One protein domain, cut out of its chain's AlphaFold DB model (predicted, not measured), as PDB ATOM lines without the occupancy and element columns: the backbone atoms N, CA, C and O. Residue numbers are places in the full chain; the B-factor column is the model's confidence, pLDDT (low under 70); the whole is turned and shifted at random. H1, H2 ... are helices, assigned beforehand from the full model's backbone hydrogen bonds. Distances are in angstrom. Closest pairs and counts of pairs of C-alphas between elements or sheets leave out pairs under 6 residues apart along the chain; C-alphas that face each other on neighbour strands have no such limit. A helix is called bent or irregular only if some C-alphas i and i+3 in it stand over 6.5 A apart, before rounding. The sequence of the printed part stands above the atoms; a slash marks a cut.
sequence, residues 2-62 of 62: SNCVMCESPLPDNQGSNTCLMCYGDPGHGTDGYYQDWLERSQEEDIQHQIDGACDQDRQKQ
ATOM      1  N   SER A   2     134.373 139.477 113.466       86.25
ATOM      2  CA  SER A   2     134.787 138.413 112.540       86.25
ATOM      3  C   SER A   2     133.726 137.307 112.504       86.25
ATOM      4  O   SER A   2     132.846 137.267 113.358       86.25
ATOM      5  N   ASN A   3     133.804 136.406 111.524       93.81
ATOM      6  CA  ASN A   3     132.944 135.223 111.449       93.81
ATOM      7  C   ASN A   3     133.775 133.955 111.668       93.81
ATOM      8  O   ASN A   3     134.955 133.907 111.317       93.81
ATOM      9  N   CYS A   4     133.140 132.921 112.213       93.75
ATOM     10  CA  CYS A   4     133.732 131.607 112.409       93.75
ATOM     11  C   CYS A   4     134.126 130.988 111.064       93.75
ATOM     12  O   CYS A   4     133.298 130.883 110.165       93.75
ATOM     13  N   VAL A   5     135.354 130.490 110.937       94.69
ATOM     14  CA  VAL A   5     135.839 129.881 109.682       94.69
ATOM     15  C   VAL A   5     135.211 128.520 109.372       94.69
ATOM     16  O   VAL A   5     135.356 128.025 108.261       94.69
ATOM     17  N   MET A   6     134.528 127.906 110.342       94.38
ATOM     18  CA  MET A   6     133.909 126.580 110.203       94.38
ATOM     19  C   MET A   6     132.415 126.650 109.869       94.38
ATOM     20  O   MET A   6     131.913 125.802 109.139       94.38
ATOM     21  N   CYS A   7     131.696 127.623 110.433       95.19
ATOM     22  CA  CYS A   7     130.237 127.717 110.312       95.19
ATOM     23  C   CYS A   7     129.725 129.107 109.929       95.19
ATOM     24  O   CYS A   7     128.516 129.313 109.904       95.19
ATOM     25  N   GLU A   8     130.624 130.067 109.700       94.25
ATOM     26  CA  GLU A   8     130.319 131.446 109.296       94.25
ATOM     27  C   GLU A   8     129.473 132.245 110.302       94.25
ATOM     28  O   GLU A   8     129.083 133.380 110.036       94.25
ATOM     29  N   SER A   9     129.241 131.689 111.495       91.75
ATOM     30  CA  SER A   9     128.548 132.364 112.590       91.75
ATOM     31  C   SER A   9     129.354 133.569 113.092       91.75
ATOM     32  O   SER A   9     130.583 133.473 113.173       91.75
ATOM     33  N   PRO A  10     128.703 134.694 113.443       91.25
ATOM     34  CA  PRO A  10     129.390 135.871 113.962       91.25
ATOM     35  C   PRO A  10     130.116 135.567 115.277       91.25
ATOM     36  O   PRO A  10     129.569 134.924 116.175       91.25
ATOM     37  N   LEU A  11     131.348 136.058 115.385       90.75
ATOM     38  CA  LEU A  11     132.191 135.961 116.569       90.75
ATOM     39  C   LEU A  11     132.239 137.301 117.314       90.75
ATOM     40  O   LEU A  11     132.209 138.365 116.679       90.75
ATOM     41  N   PRO A  12     132.325 137.262 118.655       87.31
ATOM     42  CA  PRO A  12     132.515 138.457 119.461       87.31
ATOM     43  C   PRO A  12     133.843 139.144 119.123       87.31
ATOM     44  O   PRO A  12     134.834 138.519 118.731       87.31
ATOM     45  N   ASP A  13     133.859 140.469 119.260       86.31
ATOM     46  CA  ASP A  13     135.075 141.244 119.057       86.31
ATOM     47  C   ASP A  13     136.106 140.904 120.137       86.31
ATOM     48  O   ASP A  13     135.791 140.870 121.321       86.31
ATOM     49  N   ASN A  14     137.361 140.717 119.719       84.06
ATOM     50  CA  ASN A  14     138.495 140.342 120.574       84.06
ATOM     51  C   ASN A  14     138.487 138.903 121.115       84.06
ATOM     52  O   ASN A  14     139.311 138.601 121.978       84.06
ATOM     53  N   GLN A  15     137.686 137.991 120.544       84.94
ATOM     54  CA  GLN A  15     137.742 136.562 120.889       84.94
ATOM     55  C   GLN A  15     139.153 135.974 120.805       84.94
ATOM     56  O   GLN A  15     139.463 135.002 121.481       84.94
ATOM     57  N   GLY A  16     140.027 136.527 119.961       84.94
ATOM     58  CA  GLY A  16     141.388 136.012 119.786       84.94
ATOM     59  C   GLY A  16     141.440 134.663 119.057       84.94
ATOM     60  O   GLY A  16     142.523 134.114 118.868       84.94
ATOM     61  N   SER A  17     140.290 134.155 118.602       88.50
ATOM     62  CA  SER A  17     140.150 132.970 117.766       88.50
ATOM     63  C   SER A  17     139.266 133.250 116.548       88.50
ATOM     64  O   SER A  17     138.483 134.195 116.524       88.50
ATOM     65  N   ASN A  18     139.413 132.403 115.528       91.31
ATOM     66  CA  ASN A  18     138.605 132.403 114.312       91.31
ATOM     67  C   ASN A  18     137.547 131.284 114.311       91.31
ATOM     68  O   ASN A  18     136.875 131.084 113.301       91.31
ATOM     69  N   THR A  19     137.407 130.527 115.402       92.75
ATOM     70  CA  THR A  19     136.408 129.460 115.547       92.75
ATOM     71  C   THR A  19     135.519 129.701 116.761       92.75
ATOM     72  O   THR A  19     135.997 130.095 117.820       92.75
ATOM     73  N   CYS A  20     134.211 129.466 116.621       91.31
ATOM     74  CA  CYS A  20     133.266 129.607 117.728       91.31
ATOM     75  C   CYS A  20     133.304 128.387 118.660       91.31
ATOM     76  O   CYS A  20     133.694 127.290 118.242       91.31
ATOM     77  N   LEU A  21     132.791 128.560 119.885       88.81
ATOM     78  CA  LEU A  21     132.520 127.472 120.835       88.81
ATOM     79  C   LEU A  21     131.801 126.291 120.165       88.81
ATOM     80  O   LEU A  21     132.181 125.148 120.372       88.81
ATOM     81  N   MET A  22     130.785 126.548 119.338       88.56
ATOM     82  CA  MET A  22     129.961 125.473 118.768       88.56
ATOM     83  C   MET A  22     130.727 124.586 117.781       88.56
ATOM     84  O   MET A  22     130.377 123.424 117.598       88.56
ATOM     85  N   CYS A  23     131.769 125.119 117.140       92.56
ATOM     86  CA  CYS A  23     132.600 124.358 116.210       92.56
ATOM     87  C   CYS A  23     133.838 123.763 116.877       92.56
ATOM     88  O   CYS A  23     134.266 122.682 116.484       92.56
ATOM     89  N   TYR A  24     134.425 124.471 117.843       91.19
ATOM     90  CA  TYR A  24     135.641 124.029 118.523       91.19
ATOM     91  C   TYR A  24     135.352 123.118 119.730       91.19
ATOM     92  O   TYR A  24     136.121 122.203 120.007       91.19
ATOM     93  N   GLY A  25     134.218 123.314 120.407       88.62
ATOM     94  CA  GLY A  25     133.745 122.484 121.518       88.62
ATOM     95  C   GLY A  25     134.266 122.874 122.904       88.62
ATOM     96  O   GLY A  25     134.105 122.092 123.835       88.62
ATOM     97  N   ASP A  26     134.874 124.053 123.062       87.88
ATOM     98  CA  ASP A  26     135.424 124.528 124.341       87.88
ATOM     99  C   ASP A  26     134.960 125.969 124.644       87.88
ATOM    100  O   ASP A  26     135.193 126.865 123.828       87.88
ATOM    101  N   PRO A  27     134.290 126.225 125.784       85.25
ATOM    102  CA  PRO A  27     133.882 127.574 126.194       85.25
ATOM    103  C   PRO A  27     135.035 128.496 126.581       85.25
ATOM    104  O   PRO A  27     134.890 129.711 126.481       85.25
ATOM    105  N   GLY A  28     136.178 127.932 126.975       84.75
ATOM    106  CA  GLY A  28     137.421 128.671 127.197       84.75
ATOM    107  C   GLY A  28     138.148 129.020 125.897       84.75
ATOM    108  O   GLY A  28     139.246 129.574 125.928       84.75
ATOM    109  N   HIS A  29     137.568 128.687 124.742       87.19
ATOM    110  CA  HIS A  29     138.191 128.920 123.455       87.19
ATOM    111  C   HIS A  29     138.148 130.393 123.047       87.19
ATOM    112  O   HIS A  29     137.146 130.917 122.547       87.19
ATOM    113  N   GLY A  30     139.294 131.037 123.211       84.25
ATOM    114  CA  GLY A  30     139.486 132.451 122.957       84.25
ATOM    115  C   GLY A  30     140.276 133.091 124.089       84.25
ATOM    116  O   GLY A  30     140.823 132.410 124.952       84.25
ATOM    117  N   THR A  31     140.355 134.413 124.072       85.19
ATOM    118  CA  THR A  31     141.041 135.218 125.092       85.19
ATOM    119  C   THR A  31     140.130 136.246 125.752       85.19
ATOM    120  O   THR A  31     140.572 136.953 126.652       85.19
ATOM    121  N   ASP A  32     138.885 136.362 125.292       87.44
ATOM    122  CA  ASP A  32     137.917 137.360 125.756       87.44
ATOM    123  C   ASP A  32     137.019 136.874 126.897       87.44
ATOM    124  O   ASP A  32     136.352 137.696 127.512       87.44
ATOM    125  N   GLY A  33     136.975 135.563 127.167       87.94
ATOM    126  CA  GLY A  33     136.079 134.976 128.170       87.94
ATOM    127  C   GLY A  33     134.596 135.016 127.786       87.94
ATOM    128  O   GLY A  33     133.755 134.592 128.571       87.94
ATOM    129  N   TYR A  34     134.245 135.457 126.572       89.69
ATOM    130  CA  TYR A  34     132.859 135.760 126.200       89.69
ATOM    131  C   TYR A  34     131.912 134.567 126.372       89.69
ATOM    132  O   TYR A  34     130.825 134.699 126.937       89.69
ATOM    133  N   TYR A  35     132.312 133.393 125.874       89.00
ATOM    134  CA  TYR A  35     131.479 132.192 125.947       89.00
ATOM    135  C   TYR A  35     131.391 131.630 127.367       89.00
ATOM    136  O   TYR A  35     130.358 131.067 127.724       89.00
ATOM    137  N   GLN A  36     132.433 131.816 128.178       90.50
ATOM    138  CA  GLN A  36     132.404 131.463 129.591       90.50
ATOM    139  C   GLN A  36     131.424 132.366 130.357       90.50
ATOM    140  O   GLN A  36     130.498 131.854 130.981       90.50
ATOM    141  N   ASP A  37     131.533 133.687 130.200       90.00
ATOM    142  CA  ASP A  37     130.621 134.659 130.820       90.00
ATOM    143  C   ASP A  37     129.164 134.460 130.379       90.00
ATOM    144  O   ASP A  37     128.223 134.759 131.117       90.00
ATOM    145  N   TRP A  38     128.947 134.032 129.132       88.06
ATOM    146  CA  TRP A  38     127.614 133.713 128.625       88.06
ATOM    147  C   TRP A  38     127.027 132.484 129.334       88.06
ATOM    148  O   TRP A  38     125.882 132.536 129.775       88.06
ATOM    149  N   LEU A  39     127.813 131.415 129.511       88.69
ATOM    150  CA  LEU A  39     127.374 130.207 130.220       88.69
ATOM    151  C   LEU A  39     127.096 130.451 131.705       88.69
ATOM    152  O   LEU A  39     126.155 129.870 132.247       88.69
ATOM    153  N   GLU A  40     127.912 131.274 132.362       90.50
ATOM    154  CA  GLU A  40     127.719 131.639 133.768       90.50
ATOM    155  C   GLU A  40     126.405 132.413 133.946       90.50
ATOM    156  O   GLU A  40     125.568 132.024 134.760       90.50
ATOM    157  N   ARG A  41     126.146 133.412 133.091       89.62
ATOM    158  CA  ARG A  41     124.883 134.170 133.100       89.62
ATOM    159  C   ARG A  41     123.659 133.309 132.803       89.62
ATOM    160  O   ARG A  41     122.644 133.441 133.480       89.62
ATOM    161  N   SER A  42     123.736 132.409 131.824       84.88
ATOM    162  CA  SER A  42     122.613 131.514 131.515       84.88
ATOM    163  C   SER A  42     122.278 130.573 132.676       84.88
ATOM    164  O   SER A  42     121.105 130.303 132.916       84.88
ATOM    165  N   GLN A  43     123.272 130.115 133.444       85.88
ATOM    166  CA  GLN A  43     123.014 129.319 134.650       85.88
ATOM    167  C   GLN A  43     122.333 130.134 135.755       85.88
ATOM    168  O   GLN A  43     121.435 129.620 136.420       85.88
ATOM    169  N   GLU A  44     122.731 131.391 135.952       82.88
ATOM    170  CA  GLU A  44     122.080 132.280 136.920       82.88
ATOM    171  C   GLU A  44     120.607 132.529 136.562       82.88
ATOM    172  O   GLU A  44     119.736 132.440 137.430       82.88
ATOM    173  N   GLU A  45     120.310 132.769 135.283       78.62
ATOM    174  CA  GLU A  45     118.940 132.944 134.791       78.62
ATOM    175  C   GLU A  45     118.098 131.671 134.966       78.62
ATOM    176  O   GLU A  45     116.949 131.749 135.407       78.62
ATOM    177  N   ASP A  46     118.650 130.491 134.682       73.00
ATOM    178  CA  ASP A  46     117.948 129.216 134.873       73.00
ATOM    179  C   ASP A  46     117.637 128.938 136.352       73.00
ATOM    180  O   ASP A  46     116.566 128.415 136.677       73.00
ATOM    181  N   ILE A  47     118.545 129.301 137.263       71.75
ATOM    182  CA  ILE A  47     118.317 129.196 138.711       71.75
ATOM    183  C   ILE A  47     117.210 130.162 139.142       71.75
ATOM    184  O   ILE A  47     116.306 129.763 139.878       71.75
ATOM    185  N   GLN A  48     117.233 131.407 138.662       67.94
ATOM    186  CA  GLN A  48     116.216 132.402 138.999       67.94
ATOM    187  C   GLN A  48     114.822 131.973 138.515       67.94
ATOM    188  O   GLN A  48     113.867 132.011 139.291       67.94
ATOM    189  N   HIS A  49     114.702 131.454 137.288       65.62
ATOM    190  CA  HIS A  49     113.432 130.924 136.779       65.62
ATOM    191  C   HIS A  49     112.927 129.704 137.568       65.62
ATOM    192  O   HIS A  49     111.717 129.533 137.722       65.62
ATOM    193  N   GLN A  50     113.821 128.861 138.095       63.22
ATOM    194  CA  GLN A  50     113.433 127.755 138.977       63.22
ATOM    195  C   GLN A  50     112.938 128.245 140.343       63.22
ATOM    196  O   GLN A  50     111.979 127.686 140.873       63.22
ATOM    197  N   ILE A  51     113.556 129.289 140.901       63.66
ATOM    198  CA  ILE A  51     113.128 129.902 142.167       63.66
ATOM    199  C   ILE A  51     111.751 130.554 142.004       63.66
ATOM    200  O   ILE A  51     110.850 130.284 142.800       63.66
ATOM    201  N   ASP A  52     111.553 131.339 140.946       60.03
ATOM    202  CA  ASP A  52     110.282 132.020 140.693       60.03
ATOM    203  C   ASP A  52     109.161 131.022 140.345       60.03
ATOM    204  O   ASP A  52     108.026 131.170 140.799       60.03
ATOM    205  N   GLY A  53     109.481 129.944 139.619       56.59
ATOM    206  CA  GLY A  53     108.535 128.869 139.304       56.59
ATOM    207  C   GLY A  53     108.160 127.973 140.493       56.59
ATOM    208  O   GLY A  53     107.081 127.374 140.491       56.59
ATOM    209  N   ALA A  54     109.006 127.878 141.524       55.69
ATOM    210  CA  ALA A  54     108.728 127.079 142.717       55.69
ATOM    211  C   ALA A  54     107.654 127.715 143.621       55.69
ATOM    212  O   ALA A  54     106.861 126.991 144.225       55.69
ATOM    213  N   CYS A  55     107.558 129.049 143.675       52.81
ATOM    214  CA  CYS A  55     106.562 129.739 144.503       52.81
ATOM    215  C   CYS A  55     105.111 129.606 143.995       52.81
ATOM    216  O   CYS A  55     104.180 129.771 144.786       52.81
ATOM    217  N   ASP A  56     104.889 129.273 142.718       53.03
ATOM    218  CA  ASP A  56     103.538 129.084 142.161       53.03
ATOM    219  C   ASP A  56     102.966 127.669 142.393       53.03
ATOM    220  O   ASP A  56     101.744 127.484 142.417       53.03
ATOM    221  N   GLN A  57     103.812 126.654 142.611       52.75
ATOM    222  CA  GLN A  57     103.353 125.258 142.714       52.75
ATOM    223  C   GLN A  57     102.721 124.903 144.069       52.75
ATOM    224  O   GLN A  57     101.882 124.000 144.132       52.75
ATOM    225  N   ASP A  58     103.033 125.644 145.135       55.12
ATOM    226  CA  ASP A  58     102.465 125.410 146.469       55.12
ATOM    227  C   ASP A  58     101.029 125.948 146.629       55.12
ATOM    228  O   ASP A  58     100.332 125.604 147.586       55.12
ATOM    229  N   ARG A  59     100.525 126.745 145.675       53.84
ATOM    230  CA  ARG A  59      99.174 127.334 145.744       53.84
ATOM    231  C   ARG A  59      98.062 126.431 145.193       53.84
ATOM    232  O   ARG A  59      96.897 126.667 145.497       53.84
ATOM    233  N   GLN A  60      98.382 125.400 144.407       54.44
ATOM    234  CA  GLN A  60      97.380 124.558 143.726       54.44
ATOM    235  C   GLN A  60      97.014 123.250 144.461       54.44
ATOM    236  O   GLN A  60      96.287 122.429 143.905       54.44
ATOM    237  N   LYS A  61      97.482 123.034 145.702       56.34
ATOM    238  CA  LYS A  61      97.151 121.838 146.513       56.34
ATOM    239  C   LYS A  61      96.351 122.129 147.797       56.34
ATOM    240  O   LYS A  61      96.555 121.436 148.794       56.34
ATOM    241  N   GLN A  62      95.454 123.119 147.788       47.44
ATOM    242  CA  GLN A  62      94.417 123.271 148.826       47.44
ATOM    243  C   GLN A  62      93.022 123.045 148.259       47.44
ATOM    244  O   GLN A  62      92.738 123.599 147.175       47.44
TER     245      GLN A  62
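This is residues 2 to 62 of the 62 residues of an uncharacterized protein of marine sediment metagenome (UniProt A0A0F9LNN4). A small compact head, made mostly of loops with the short helix H1 in it, has one long arm: H2 begins in the head, and residues 40 to 62, most of them in H2, stick out from it. The printed part has 61 residues, with two named helices in the order H1, H2 and no named strand. The class is all helix, though under half of the residues, 28 of 61, are in named elements. The whole is extended, a rod of 57 by 20 by 17 A, with a radius of gyration of the C-alphas of 17.7 A; the arm makes the length.

Residues 2 to 20 hold no named element, and H1, residues 21 to 24, follows them. A short link of 9 residues joins H1 to H2, residues 34 to 57. The two helices are close but not clearly touching, with 1 pair of C-alphas within 8 A: the closest C-alphas, those of Leu 21 and Tyr 35, are 7.0 A apart. Their centres are 22.7 A apart. Residues 40 to 62, of which 40 to 57 belong to H2, stand free. In H2, 17 of 20 O i to N i+4 pairs are within hydrogen-bond range; H1 is too short for such a pair, and its 1 O i to N i+3 pair is within range.

H1 runs from Leu 21, C-alpha at (132.520, 127.472, 120.835), to Tyr 24, 5.2 A from first to last C-alpha. H2 is not bent and spans 35.4 A, from C-alpha 34 at (132.859, 135.760, 126.200) to C-alpha 57 at (103.353, 125.258, 142.714).

The two C-alphas farthest apart, those of Val 5 and Gln 62, are 57.4 A apart. Without the free stretch, the body of 38 residues spans 22 by 18 by 13 A. The printed part has no cut, and Gln 62 is the chain's last residue. The mean pLDDT of the printed part is 80.5, and residues 48 to 62 are under 70.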